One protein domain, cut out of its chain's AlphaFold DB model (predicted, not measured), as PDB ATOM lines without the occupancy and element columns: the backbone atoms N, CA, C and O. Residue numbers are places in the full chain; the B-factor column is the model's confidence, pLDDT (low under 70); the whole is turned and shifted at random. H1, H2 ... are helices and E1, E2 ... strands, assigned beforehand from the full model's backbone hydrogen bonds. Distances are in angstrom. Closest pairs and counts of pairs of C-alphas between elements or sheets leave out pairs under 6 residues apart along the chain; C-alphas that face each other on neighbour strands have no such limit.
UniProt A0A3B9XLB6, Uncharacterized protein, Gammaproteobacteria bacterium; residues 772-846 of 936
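Overview. This is residues 772 to 846 of the 936 residues of an uncharacterized protein of Gammaproteobacteria bacterium (UniProt A0A3B9XLB6). One long helix, H3, runs past one end of a small three-stranded sheet, with H1 and H4 packed steeply slanted on its residues 814 to 821 and the short H2 on its residues 805 to 809. The sheet is mixed, in the order E1, E3, E2. The printed part has 75 residues, with four named helices and three named strands in the order H1, E1, H2, H3, H4, E2, E3; its class is mixed, helices and strands. It is compact, with a radius of gyration of the C-alphas of 12.1 A and spans of 33 by 29 by 18 A.

Arrangement. Start at the inner strand E3, residues 842 to 845. E1, residues 787 to 790, is its parallel neighbour at 32 degrees; N 789 and O 843, 2.9 A apart, are within hydrogen-bond range. E2, residues 836 to 839, is antiparallel to E3 at 155 degrees, a hairpin, with N 837 and O 844 at 2.8 A. The hub H3, residues 802 to 821, only grazes the sheet with residues 806 to 813. Its residues 817 to 821 touch H4, residues 825 to 835, at a steep tilt of 56 degrees; the closest C-alphas, Ser 821 and Ala 828, are 4.9 A apart. H1, residues 772 to 782, touches H4, closest at C-alphas Ile 773 and Pro 825, 6.5 A. H2, residues 792 to 796, touches H3 closest at C-alphas Leu 795 and Ala 809, 5.9 A. Each O i to N i+4 pair is within hydrogen-bond range in H1, H2 and H4, and 15 of 16 in H3.

Along the chain. Find C-alpha 802 at (31.292, -28.489, -43.757); from there H3 runs 28.2 A to C-alpha 821 at (23.864, -55.526, -40.977). H4 measures 15.5 A and H1 15.1 A.

Size, cuts and confidence. The farthest C-alphas, Asn 801 and Gln 826, are 33.8 A apart. The printed part has no cut, and its six links between elements are tight. Confidence is low, with pLDDT under 70, at residues 791 to 810.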
ATOM      1  N   ASP A 772      21.912 -47.984 -31.494       88.31
ATOM      2  CA  ASP A 772      22.662 -48.927 -30.656       88.31
ATOM      3  C   ASP A 772      23.830 -49.547 -31.419       88.31
ATOM      4  O   ASP A 772      24.924 -49.667 -30.870       88.31
ATOM      5  N   ILE A 773      23.661 -49.818 -32.720       88.94
ATOM      6  CA  ILE A 773      24.792 -50.178 -33.593       88.94
ATOM      7  C   ILE A 773      25.810 -49.041 -33.649       88.94
ATOM      8  O   ILE A 773      27.015 -49.278 -33.555       88.94
ATOM      9  N   ARG A 774      25.351 -47.791 -33.760       88.81
ATOM     10  CA  ARG A 774      26.247 -46.631 -33.732       88.81
ATOM     11  C   ARG A 774      27.008 -46.540 -32.410       88.81
ATOM     12  O   ARG A 774      28.223 -46.360 -32.438       88.81
ATOM     13  N   LYS A 775      26.324 -46.690 -31.270       88.12
ATOM     14  CA  LYS A 775      26.961 -46.723 -29.943       88.12
ATOM     15  C   LYS A 775      28.000 -47.841 -29.857       88.12
ATOM     16  O   LYS A 775      29.092 -47.577 -29.375       88.12
ATOM     17  N   LEU A 776      27.699 -49.037 -30.373       87.50
ATOM     18  CA  LEU A 776      28.613 -50.187 -30.389       87.50
ATOM     19  C   LEU A 776      29.905 -49.923 -31.145       87.50
ATOM     20  O   LEU A 776      30.993 -50.206 -30.648       87.50
ATOM     21  N   ILE A 777      29.788 -49.397 -32.359       88.56
ATOM     22  CA  ILE A 777      30.957 -49.129 -33.190       88.56
ATOM     23  C   ILE A 777      31.770 -47.974 -32.604       88.56
ATOM     24  O   ILE A 777      32.992 -48.074 -32.515       88.56
ATOM     25  N   LEU A 778      31.109 -46.897 -32.165       87.25
ATOM     26  CA  LEU A 778      31.801 -45.735 -31.610       87.25
ATOM     27  C   LEU A 778      32.453 -46.030 -30.258       87.25
ATOM     28  O   LEU A 778      33.568 -45.568 -30.044       87.25
ATOM     29  N   SER A 779      31.825 -46.817 -29.378       84.81
ATOM     30  CA  SER A 779      32.423 -47.188 -28.087       84.81
ATOM     31  C   SER A 779      33.695 -48.015 -28.278       84.81
ATOM     32  O   SER A 779      34.719 -47.739 -27.654       84.81
ATOM     33  N   ARG A 780      33.682 -48.975 -29.214       84.38
ATOM     34  CA  ARG A 780      34.880 -49.740 -29.592       84.38
ATOM     35  C   ARG A 780      35.932 -48.857 -30.258       84.38
ATOM     36  O   ARG A 780      37.113 -48.975 -29.940       84.38
ATOM     37  N   HIS A 781      35.518 -47.941 -31.131       85.25
ATOM     38  CA  HIS A 781      36.433 -47.048 -31.833       85.25
ATOM     39  C   HIS A 781      37.101 -46.015 -30.910       85.25
ATOM     40  O   HIS A 781      38.300 -45.794 -31.044       85.25
ATOM     41  N   GLN A 782      36.385 -45.428 -29.947       81.56
ATOM     42  CA  GLN A 782      36.950 -44.472 -28.981       81.56
ATOM     43  C   GLN A 782      38.133 -45.068 -28.212       81.56
ATOM     44  O   GLN A 782      39.155 -44.406 -28.036       81.56
ATOM     45  N   GLY A 783      38.043 -46.347 -27.843       72.88
ATOM     46  CA  GLY A 783      39.143 -47.060 -27.197       72.88
ATOM     47  C   GLY A 783      40.396 -47.221 -28.073       72.88
ATOM     48  O   GLY A 783      41.483 -47.387 -27.535       72.88
ATOM     49  N   SER A 784      40.271 -47.104 -29.402       76.44
ATOM     50  CA  SER A 784      41.398 -47.223 -30.341       76.44
ATOM     51  C   SER A 784      42.257 -45.958 -30.464       76.44
ATOM     52  O   SER A 784      43.305 -46.016 -31.102       76.44
ATOM     53  N   ARG A 785      41.820 -44.816 -29.900       76.06
ATOM     54  CA  ARG A 785      42.487 -43.493 -29.980       76.06
ATOM     55  C   ARG A 785      42.802 -42.988 -31.402       76.06
ATOM     56  O   ARG A 785      43.600 -42.071 -31.570       76.06
ATOM     57  N   ARG A 786      42.168 -43.553 -32.432       81.62
ATOM     58  CA  ARG A 786      42.293 -43.115 -33.833       81.62
ATOM     59  C   ARG A 786      41.168 -42.148 -34.200       81.62
ATOM     60  O   ARG A 786      40.113 -42.170 -33.575       81.62
ATOM     61  N   ARG A 787      41.373 -41.298 -35.211       79.75
ATOM     62  CA  ARG A 787      40.340 -40.396 -35.752       79.75
ATOM     63  C   ARG A 787      39.647 -41.047 -36.956       79.75
ATOM     64  O   ARG A 787      40.317 -41.639 -37.799       79.75
ATOM     65  N   ILE A 788      38.319 -40.923 -37.052       81.19
ATOM     66  CA  ILE A 788      37.549 -41.366 -38.232       81.19
ATOM     67  C   ILE A 788      37.604 -40.276 -39.297       81.19
ATOM     68  O   ILE A 788      37.202 -39.141 -39.038       81.19
ATOM     69  N   HIS A 789      38.014 -40.644 -40.503       80.38
ATOM     70  CA  HIS A 789      37.891 -39.821 -41.697       80.38
ATOM     71  C   HIS A 789      36.977 -40.526 -42.701       80.38
ATOM     72  O   HIS A 789      37.105 -41.727 -42.922       80.38
ATOM     73  N   TYR A 790      36.026 -39.804 -43.288       78.38
ATOM     74  CA  TYR A 790      35.112 -40.372 -44.279       78.38
ATOM     75  C   TYR A 790      35.655 -40.112 -45.680       78.38
ATOM     76  O   TYR A 790      36.080 -38.997 -45.960       78.38
ATOM     77  N   ASP A 791      35.591 -41.120 -46.550       67.00
ATOM     78  CA  ASP A 791      36.005 -41.007 -47.952       67.00
ATOM     79  C   ASP A 791      35.304 -39.822 -48.664       67.00
ATOM     80  O   ASP A 791      34.121 -39.537 -48.438       67.00
ATOM     81  N   GLU A 792      36.022 -39.133 -49.554       56.75
ATOM     82  CA  GLU A 792      35.572 -37.936 -50.280       56.75
ATOM     83  C   GLU A 792      34.293 -38.217 -51.094       56.75
ATOM     84  O   GLU A 792      33.414 -37.361 -51.235       56.75
ATOM     85  N   LEU A 793      34.111 -39.464 -51.550       53.66
ATOM     86  CA  LEU A 793      32.886 -39.926 -52.210       53.66
ATOM     87  C   LEU A 793      31.651 -39.865 -51.292       53.66
ATOM     88  O   LEU A 793      30.571 -39.483 -51.749       53.66
ATOM     89  N   LEU A 794      31.799 -40.170 -49.999       51.84
ATOM     90  CA  LEU A 794      30.724 -40.087 -49.004       51.84
ATOM     91  C   LEU A 794      30.411 -38.638 -48.629       51.84
ATOM     92  O   LEU A 794      29.235 -38.281 -48.536       51.84
ATOM     93  N   LEU A 795      31.448 -37.805 -48.488       48.91
ATOM     94  CA  LEU A 795      31.320 -36.373 -48.204       48.91
ATOM     95  C   LEU A 795      30.650 -35.623 -49.366       48.91
ATOM     96  O   LEU A 795      29.758 -34.799 -49.142       48.91
ATOM     97  N   SER A 796      30.981 -35.991 -50.610       46.69
ATOM     98  CA  SER A 796      30.396 -35.414 -51.828       46.69
ATOM     99  C   SER A 796      28.900 -35.713 -52.000       46.69
ATOM    100  O   SER A 796      28.171 -34.916 -52.592       46.69
ATOM    101  N   ALA A 797      28.405 -36.817 -51.427       42.31
ATOM    102  CA  ALA A 797      26.983 -37.158 -51.425       42.31
ATOM    103  C   ALA A 797      26.173 -36.385 -50.357       42.31
ATOM    104  O   ALA A 797      24.938 -36.414 -50.382       42.31
ATOM    105  N   SER A 798      26.830 -35.728 -49.396       43.94
ATOM    106  CA  SER A 798      26.228 -35.043 -48.233       43.94
ATOM    107  C   SER A 798      26.292 -33.507 -48.292       43.94
ATOM    108  O   SER A 798      26.208 -32.855 -47.255       43.94
ATOM    109  N   ALA A 799      26.402 -32.932 -49.495       39.47
ATOM    110  CA  ALA A 799      26.595 -31.500 -49.745       39.47
ATOM    111  C   ALA A 799      25.663 -30.561 -48.932       39.47
ATOM    112  O   ALA A 799      24.466 -30.433 -49.199       39.47
ATOM    113  N   GLY A 800      26.276 -29.889 -47.956       45.47
ATOM    114  CA  GLY A 800      25.815 -28.812 -47.072       45.47
ATOM    115  C   GLY A 800      27.058 -28.237 -46.362       45.47
ATOM    116  O   GLY A 800      28.144 -28.772 -46.578       45.47
ATOM    117  N   ASN A 801      26.944 -27.182 -45.538       37.59
ATOM    118  CA  ASN A 801      28.079 -26.600 -44.780       37.59
ATOM    119  C   ASN A 801      28.982 -27.682 -44.161       37.59
ATOM    120  O   ASN A 801      28.465 -28.699 -43.698       37.59
ATOM    121  N   GLU A 802      30.293 -27.460 -44.091       40.28
ATOM    122  CA  GLU A 802      31.292 -28.489 -43.757       40.28
ATOM    123  C   GLU A 802      30.987 -29.266 -42.463       40.28
ATOM    124  O   GLU A 802      30.993 -30.499 -42.461       40.28
ATOM    125  N   SER A 803      30.532 -28.583 -41.407       37.59
ATOM    126  CA  SER A 803      30.114 -29.205 -40.139       37.59
ATOM    127  C   SER A 803      28.817 -30.028 -40.238       37.59
ATOM    128  O   SER A 803      28.628 -31.012 -39.513       37.59
ATOM    129  N   SER A 804      27.921 -29.664 -41.159       46.03
ATOM    130  CA  SER A 804      26.701 -30.414 -41.481       46.03
ATOM    131  C   SER A 804      26.983 -31.599 -42.407       46.03
ATOM    132  O   SER A 804      26.353 -32.643 -42.245       46.03
ATOM    133  N   SER A 805      27.969 -31.480 -43.304       54.75
ATOM    134  CA  SER A 805      28.336 -32.516 -44.274       54.75
ATOM    135  C   SER A 805      28.959 -33.733 -43.590       54.75
ATOM    136  O   SER A 805      28.527 -34.854 -43.840       54.75
ATOM    137  N   VAL A 806      29.858 -33.527 -42.619       55.12
ATOM    138  CA  VAL A 806      30.482 -34.615 -41.850       55.12
ATOM    139  C   VAL A 806      29.454 -35.306 -40.950       55.12
ATOM    140  O   VAL A 806      29.413 -36.533 -40.871       55.12
ATOM    141  N   ARG A 807      28.556 -34.548 -40.301       61.19
ATOM    142  CA  ARG A 807      27.472 -35.116 -39.472       61.19
ATOM    143  C   ARG A 807      26.427 -35.868 -40.303       61.19
ATOM    144  O   ARG A 807      25.909 -36.895 -39.848       61.19
ATOM    145  N   ALA A 808      26.136 -35.382 -41.508       61.19
ATOM    146  CA  ALA A 808      25.243 -36.034 -42.458       61.19
ATOM    147  C   ALA A 808      25.879 -37.302 -43.051       61.19
ATOM    148  O   ALA A 808      25.209 -38.333 -43.093       61.19
ATOM    149  N   ALA A 809      27.162 -37.260 -43.426       60.81
ATOM    150  CA  ALA A 809      27.928 -38.416 -43.891       60.81
ATOM    151  C   ALA A 809      27.991 -39.498 -42.810       60.81
ATOM    152  O   ALA A 809      27.598 -40.635 -43.054       60.81
ATOM    153  N   ASN A 810      28.359 -39.119 -41.585       69.62
ATOM    154  CA  ASN A 810      28.394 -39.995 -40.417       69.62
ATOM    155  C   ASN A 810      27.031 -40.679 -40.187       69.62
ATOM    156  O   ASN A 810      26.939 -41.903 -40.157       69.62
ATOM    157  N   SER A 811      25.940 -39.908 -40.127       77.25
ATOM    158  CA  SER A 811      24.598 -40.484 -39.938       77.25
ATOM    159  C   SER A 811      24.182 -41.404 -41.095       77.25
ATOM    160  O   SER A 811      23.556 -42.435 -40.866       77.25
ATOM    161  N   ARG A 812      24.558 -41.077 -42.337       75.31
ATOM    162  CA  ARG A 812      24.251 -41.903 -43.511       75.31
ATOM    163  C   ARG A 812      25.042 -43.209 -43.519       75.31
ATOM    164  O   ARG A 812      24.453 -44.242 -43.809       75.31
ATOM    165  N   VAL A 813      26.325 -43.183 -43.166       82.44
ATOM    166  CA  VAL A 813      27.159 -44.387 -43.058       82.44
ATOM    167  C   VAL A 813      26.594 -45.345 -42.020       82.44
ATOM    168  O   VAL A 813      26.458 -46.526 -42.317       82.44
ATOM    169  N   PHE A 814      26.201 -44.859 -40.840       86.50
ATOM    170  CA  PHE A 814      25.598 -45.724 -39.821       86.50
ATOM    171  C   PHE A 814      24.220 -46.252 -40.225       86.50
ATOM    172  O   PHE A 814      23.903 -47.395 -39.907       86.50
ATOM    173  N   ASN A 815      23.431 -45.480 -40.978       84.81
ATOM    174  CA  ASN A 815      22.174 -45.978 -41.537       84.81
ATOM    175  C   ASN A 815      22.411 -47.083 -42.576       84.81
ATOM    176  O   ASN A 815      21.755 -48.117 -42.508       84.81
ATOM    177  N   ILE A 816      23.379 -46.900 -43.485       84.69
ATOM    178  CA  ILE A 816      23.785 -47.935 -44.447       84.69
ATOM    179  C   ILE A 816      24.315 -49.154 -43.691       84.69
ATOM    180  O   ILE A 816      23.905 -50.270 -43.970       84.69
ATOM    181  N   LEU A 817      25.174 -48.965 -42.691       88.12
ATOM    182  CA  LEU A 817      25.712 -50.057 -41.883       88.12
ATOM    183  C   LEU A 817      24.604 -50.831 -41.161       88.12
ATOM    184  O   LEU A 817      24.656 -52.055 -41.102       88.12
ATOM    185  N   TRP A 818      23.592 -50.147 -40.626       90.06
ATOM    186  CA  TRP A 818      22.435 -50.782 -39.998       90.06
ATOM    187  C   TRP A 818      21.586 -51.559 -41.016       90.06
ATOM    188  O   TRP A 818      21.311 -52.738 -40.804       90.06
ATOM    189  N   GLU A 819      21.259 -50.953 -42.162       85.81
ATOM    190  CA  GLU A 819      20.509 -51.599 -43.251       85.81
ATOM    191  C   GLU A 819      21.261 -52.824 -43.804       85.81
ATOM    192  O   GLU A 819      20.687 -53.889 -44.058       85.81
ATOM    193  N   GLN A 820      22.584 -52.709 -43.932       85.94
ATOM    194  CA  GLN A 820      23.436 -53.790 -44.404       85.94
ATOM    195  C   GLN A 820      23.739 -54.837 -43.312       85.94
ATOM    196  O   GLN A 820      23.938 -56.007 -43.608       85.94
ATOM    197  N   SER A 821      23.727 -54.505 -42.030       87.44
ATOM    198  CA  SER A 821      23.864 -55.526 -40.977       87.44
ATOM    199  C   SER A 821      22.541 -56.210 -40.634       87.44
ATOM    200  O   SER A 821      22.549 -57.243 -39.967       87.44
ATOM    201  N   GLY A 822      21.406 -55.642 -41.059       84.88
ATOM    202  CA  GLY A 822      20.077 -56.117 -40.677       84.88
ATOM    203  C   GLY A 822      19.836 -56.032 -39.169       84.88
ATOM    204  O   GLY A 822      19.058 -56.816 -38.636       84.88
ATOM    205  N   GLY A 823      20.543 -55.143 -38.462       86.19
ATOM    206  CA  GLY A 823      20.450 -55.044 -37.008       86.19
ATOM    207  C   GLY A 823      21.314 -56.048 -36.225       86.19
ATOM    208  O   GLY A 823      21.147 -56.131 -35.010       86.19
ATOM    209  N   ILE A 824      22.184 -56.841 -36.873       89.00
ATOM    210  CA  ILE A 824      23.037 -57.843 -36.201       89.00
ATOM    211  C   ILE A 824      24.399 -57.229 -35.814       89.00
ATOM    212  O   ILE A 824      25.178 -56.881 -36.709       89.00
ATOM    213  N   PRO A 825      24.752 -57.162 -34.514       89.38
ATOM    214  CA  PRO A 825      25.999 -56.563 -34.026       89.38
ATOM    215  C   PRO A 825      27.271 -57.112 -34.671       89.38
ATOM    216  O   PRO A 825      28.102 -56.347 -35.156       89.38
ATOM    217  N   GLN A 826      27.425 -58.439 -34.713       88.19
ATOM    218  CA  GLN A 826      28.637 -59.058 -35.257       88.19
ATOM    219  C   GLN A 826      28.811 -58.740 -36.749       88.19
ATOM    220  O   GLN A 826      29.913 -58.420 -37.190       88.19
ATOM    221  N   VAL A 827      27.718 -58.761 -37.520       89.25
ATOM    222  CA  VAL A 827      27.733 -58.418 -38.950       89.25
ATOM    223  C   VAL A 827      28.102 -56.948 -39.144       89.25
ATOM    224  O   VAL A 827      28.922 -56.642 -40.005       89.25
ATOM    225  N   ALA A 828      27.572 -56.043 -38.315       90.81
ATOM    226  CA  ALA A 828      27.921 -54.624 -38.363       90.81
ATOM    227  C   ALA A 828      29.419 -54.381 -38.116       90.81
ATOM    228  O   ALA A 828      30.035 -53.610 -38.849       90.81
ATOM    229  N   VAL A 829      30.032 -55.065 -37.144       90.00
ATOM    230  CA  VAL A 829      31.479 -54.945 -36.882       90.00
ATOM    231  C   VAL A 829      32.301 -55.455 -38.071       90.00
ATOM    232  O   VAL A 829      33.246 -54.791 -38.487       90.00
ATOM    233  N   HIS A 830      31.929 -56.589 -38.669       88.06
ATOM    234  CA  HIS A 830      32.643 -57.110 -39.841       88.06
ATOM    235  C   HIS A 830      32.480 -56.226 -41.085       88.06
ATOM    236  O   HIS A 830      33.458 -55.994 -41.792       88.06
ATOM    237  N   LEU A 831      31.280 -55.694 -41.341       88.56
ATOM    238  CA  LEU A 831      31.049 -54.753 -42.443       88.56
ATOM    239  C   LEU A 831      31.828 -53.450 -42.238       88.56
ATOM    240  O   LEU A 831      32.407 -52.927 -43.188       88.56
ATOM    241  N   TRP A 832      31.900 -52.961 -41.000       90.19
ATOM    242  CA  TRP A 832      32.731 -51.816 -40.646       90.19
ATOM    243  C   TRP A 832      34.209 -52.077 -40.944       90.19
ATOM    244  O   TRP A 832      34.845 -51.284 -41.630       90.19
ATOM    245  N   LEU A 833      34.740 -53.217 -40.496       88.44
ATOM    246  CA  LEU A 833      36.130 -53.600 -40.746       88.44
ATOM    247  C   LEU A 833      36.440 -53.790 -42.230       88.44
ATOM    248  O   LEU A 833      37.518 -53.413 -42.670       88.44
ATOM    249  N   SER A 834      35.491 -54.305 -43.014       85.25
ATOM    250  CA  SER A 834      35.659 -54.424 -44.467       85.25
ATOM    251  C   SER A 834      35.730 -53.070 -45.186       85.25
ATOM    252  O   SER A 834      36.326 -52.972 -46.256       85.25
ATOM    253  N   ALA A 835      35.132 -52.028 -44.600       85.62
ATOM    254  CA  ALA A 835      35.101 -50.675 -45.146       85.62
ATOM    255  C   ALA A 835      36.203 -49.762 -44.582       85.62
ATOM    256  O   ALA A 835      36.457 -48.698 -45.146       85.62
ATOM    257  N   ALA A 836      36.829 -50.153 -43.471       86.75
ATOM    258  CA  ALA A 836      37.841 -49.371 -42.779       86.75
ATOM    259  C   ALA A 836      39.242 -49.668 -43.327       86.75
ATOM    260  O   ALA A 836      39.701 -50.809 -43.328       86.75
ATOM    261  N   ARG A 837      39.956 -48.618 -43.732       82.69
ATOM    262  CA  ARG A 837      41.388 -48.652 -44.032       82.69
ATOM    263  C   ARG A 837      42.116 -47.872 -42.948       82.69
ATOM    264  O   ARG A 837      41.880 -46.683 -42.760       82.69
ATOM    265  N   SER A 838      42.974 -48.553 -42.199       76.12
ATOM    266  CA  SER A 838      43.757 -47.921 -41.138       76.12
ATOM    267  C   SER A 838      45.079 -47.420 -41.708       76.12
ATOM    268  O   SER A 838      45.856 -48.222 -42.222       76.12
ATOM    269  N   LYS A 839      45.346 -46.116 -41.585       74.81
ATOM    270  CA  LYS A 839      46.642 -45.493 -41.865       74.81
ATOM    271  C   LYS A 839      47.049 -44.666 -40.644       74.81
ATOM    272  O   LYS A 839      46.484 -43.609 -40.377       74.81
ATOM    273  N   ASP A 840      48.003 -45.174 -39.870       72.69
ATOM    274  CA  ASP A 840      48.549 -44.501 -38.685       72.69
ATOM    275  C   ASP A 840      47.470 -44.111 -37.640       72.69
ATOM    276  O   ASP A 840      46.806 -44.981 -37.060       72.69
ATOM    277  N   LYS A 841      47.280 -42.804 -37.388       73.06
ATOM    278  CA  LYS A 841      46.257 -42.253 -36.470       73.06
ATOM    279  C   LYS A 841      44.877 -42.086 -37.116       73.06
ATOM    280  O   LYS A 841      43.930 -41.699 -36.426       73.06
ATOM    281  N   LEU A 842      44.749 -42.344 -38.414       78.62
ATOM    282  CA  LEU A 842      43.560 -42.034 -39.194       78.62
ATOM    283  C   LEU A 842      42.948 -43.313 -39.775       78.62
ATOM    284  O   LEU A 842      43.615 -44.136 -40.398       78.62
ATOM    285  N   VAL A 843      41.652 -43.496 -39.538       82.06
ATOM    286  CA  VAL A 843      40.873 -44.582 -40.134       82.06
ATOM    287  C   VAL A 843      40.026 -43.976 -41.237       82.06
ATOM    288  O   VAL A 843      39.051 -43.277 -40.955       82.06
ATOM    289  N   GLU A 844      40.414 -44.233 -42.482       82.62
ATOM    290  CA  GLU A 844      39.630 -43.871 -43.658       82.62
ATOM    291  C   GLU A 844      38.501 -44.880 -43.829       82.62
ATOM    292  O   GLU A 844      38.723 -46.089 -43.926       82.62
ATOM    293  N   LEU A 845      37.273 -44.381 -43.846       83.00
ATOM    294  CA  LEU A 845      36.083 -45.201 -43.933       83.00
ATOM    295  C   LEU A 845      35.408 -45.025 -45.291       83.00
ATOM    296  O   LEU A 845      34.890 -43.950 -45.610       83.00
ATOM    297  N   GLY A 846      35.384 -46.113 -46.059       79.75
ATOM    298  CA  GLY A 846      34.610 -46.235 -47.289       79.75
ATOM    299  C   GLY A 846      33.146 -46.604 -47.030       79.75
ATOM    300  O   GLY A 846      32.672 -46.655 -45.895       79.75
TER     301      GLY A 846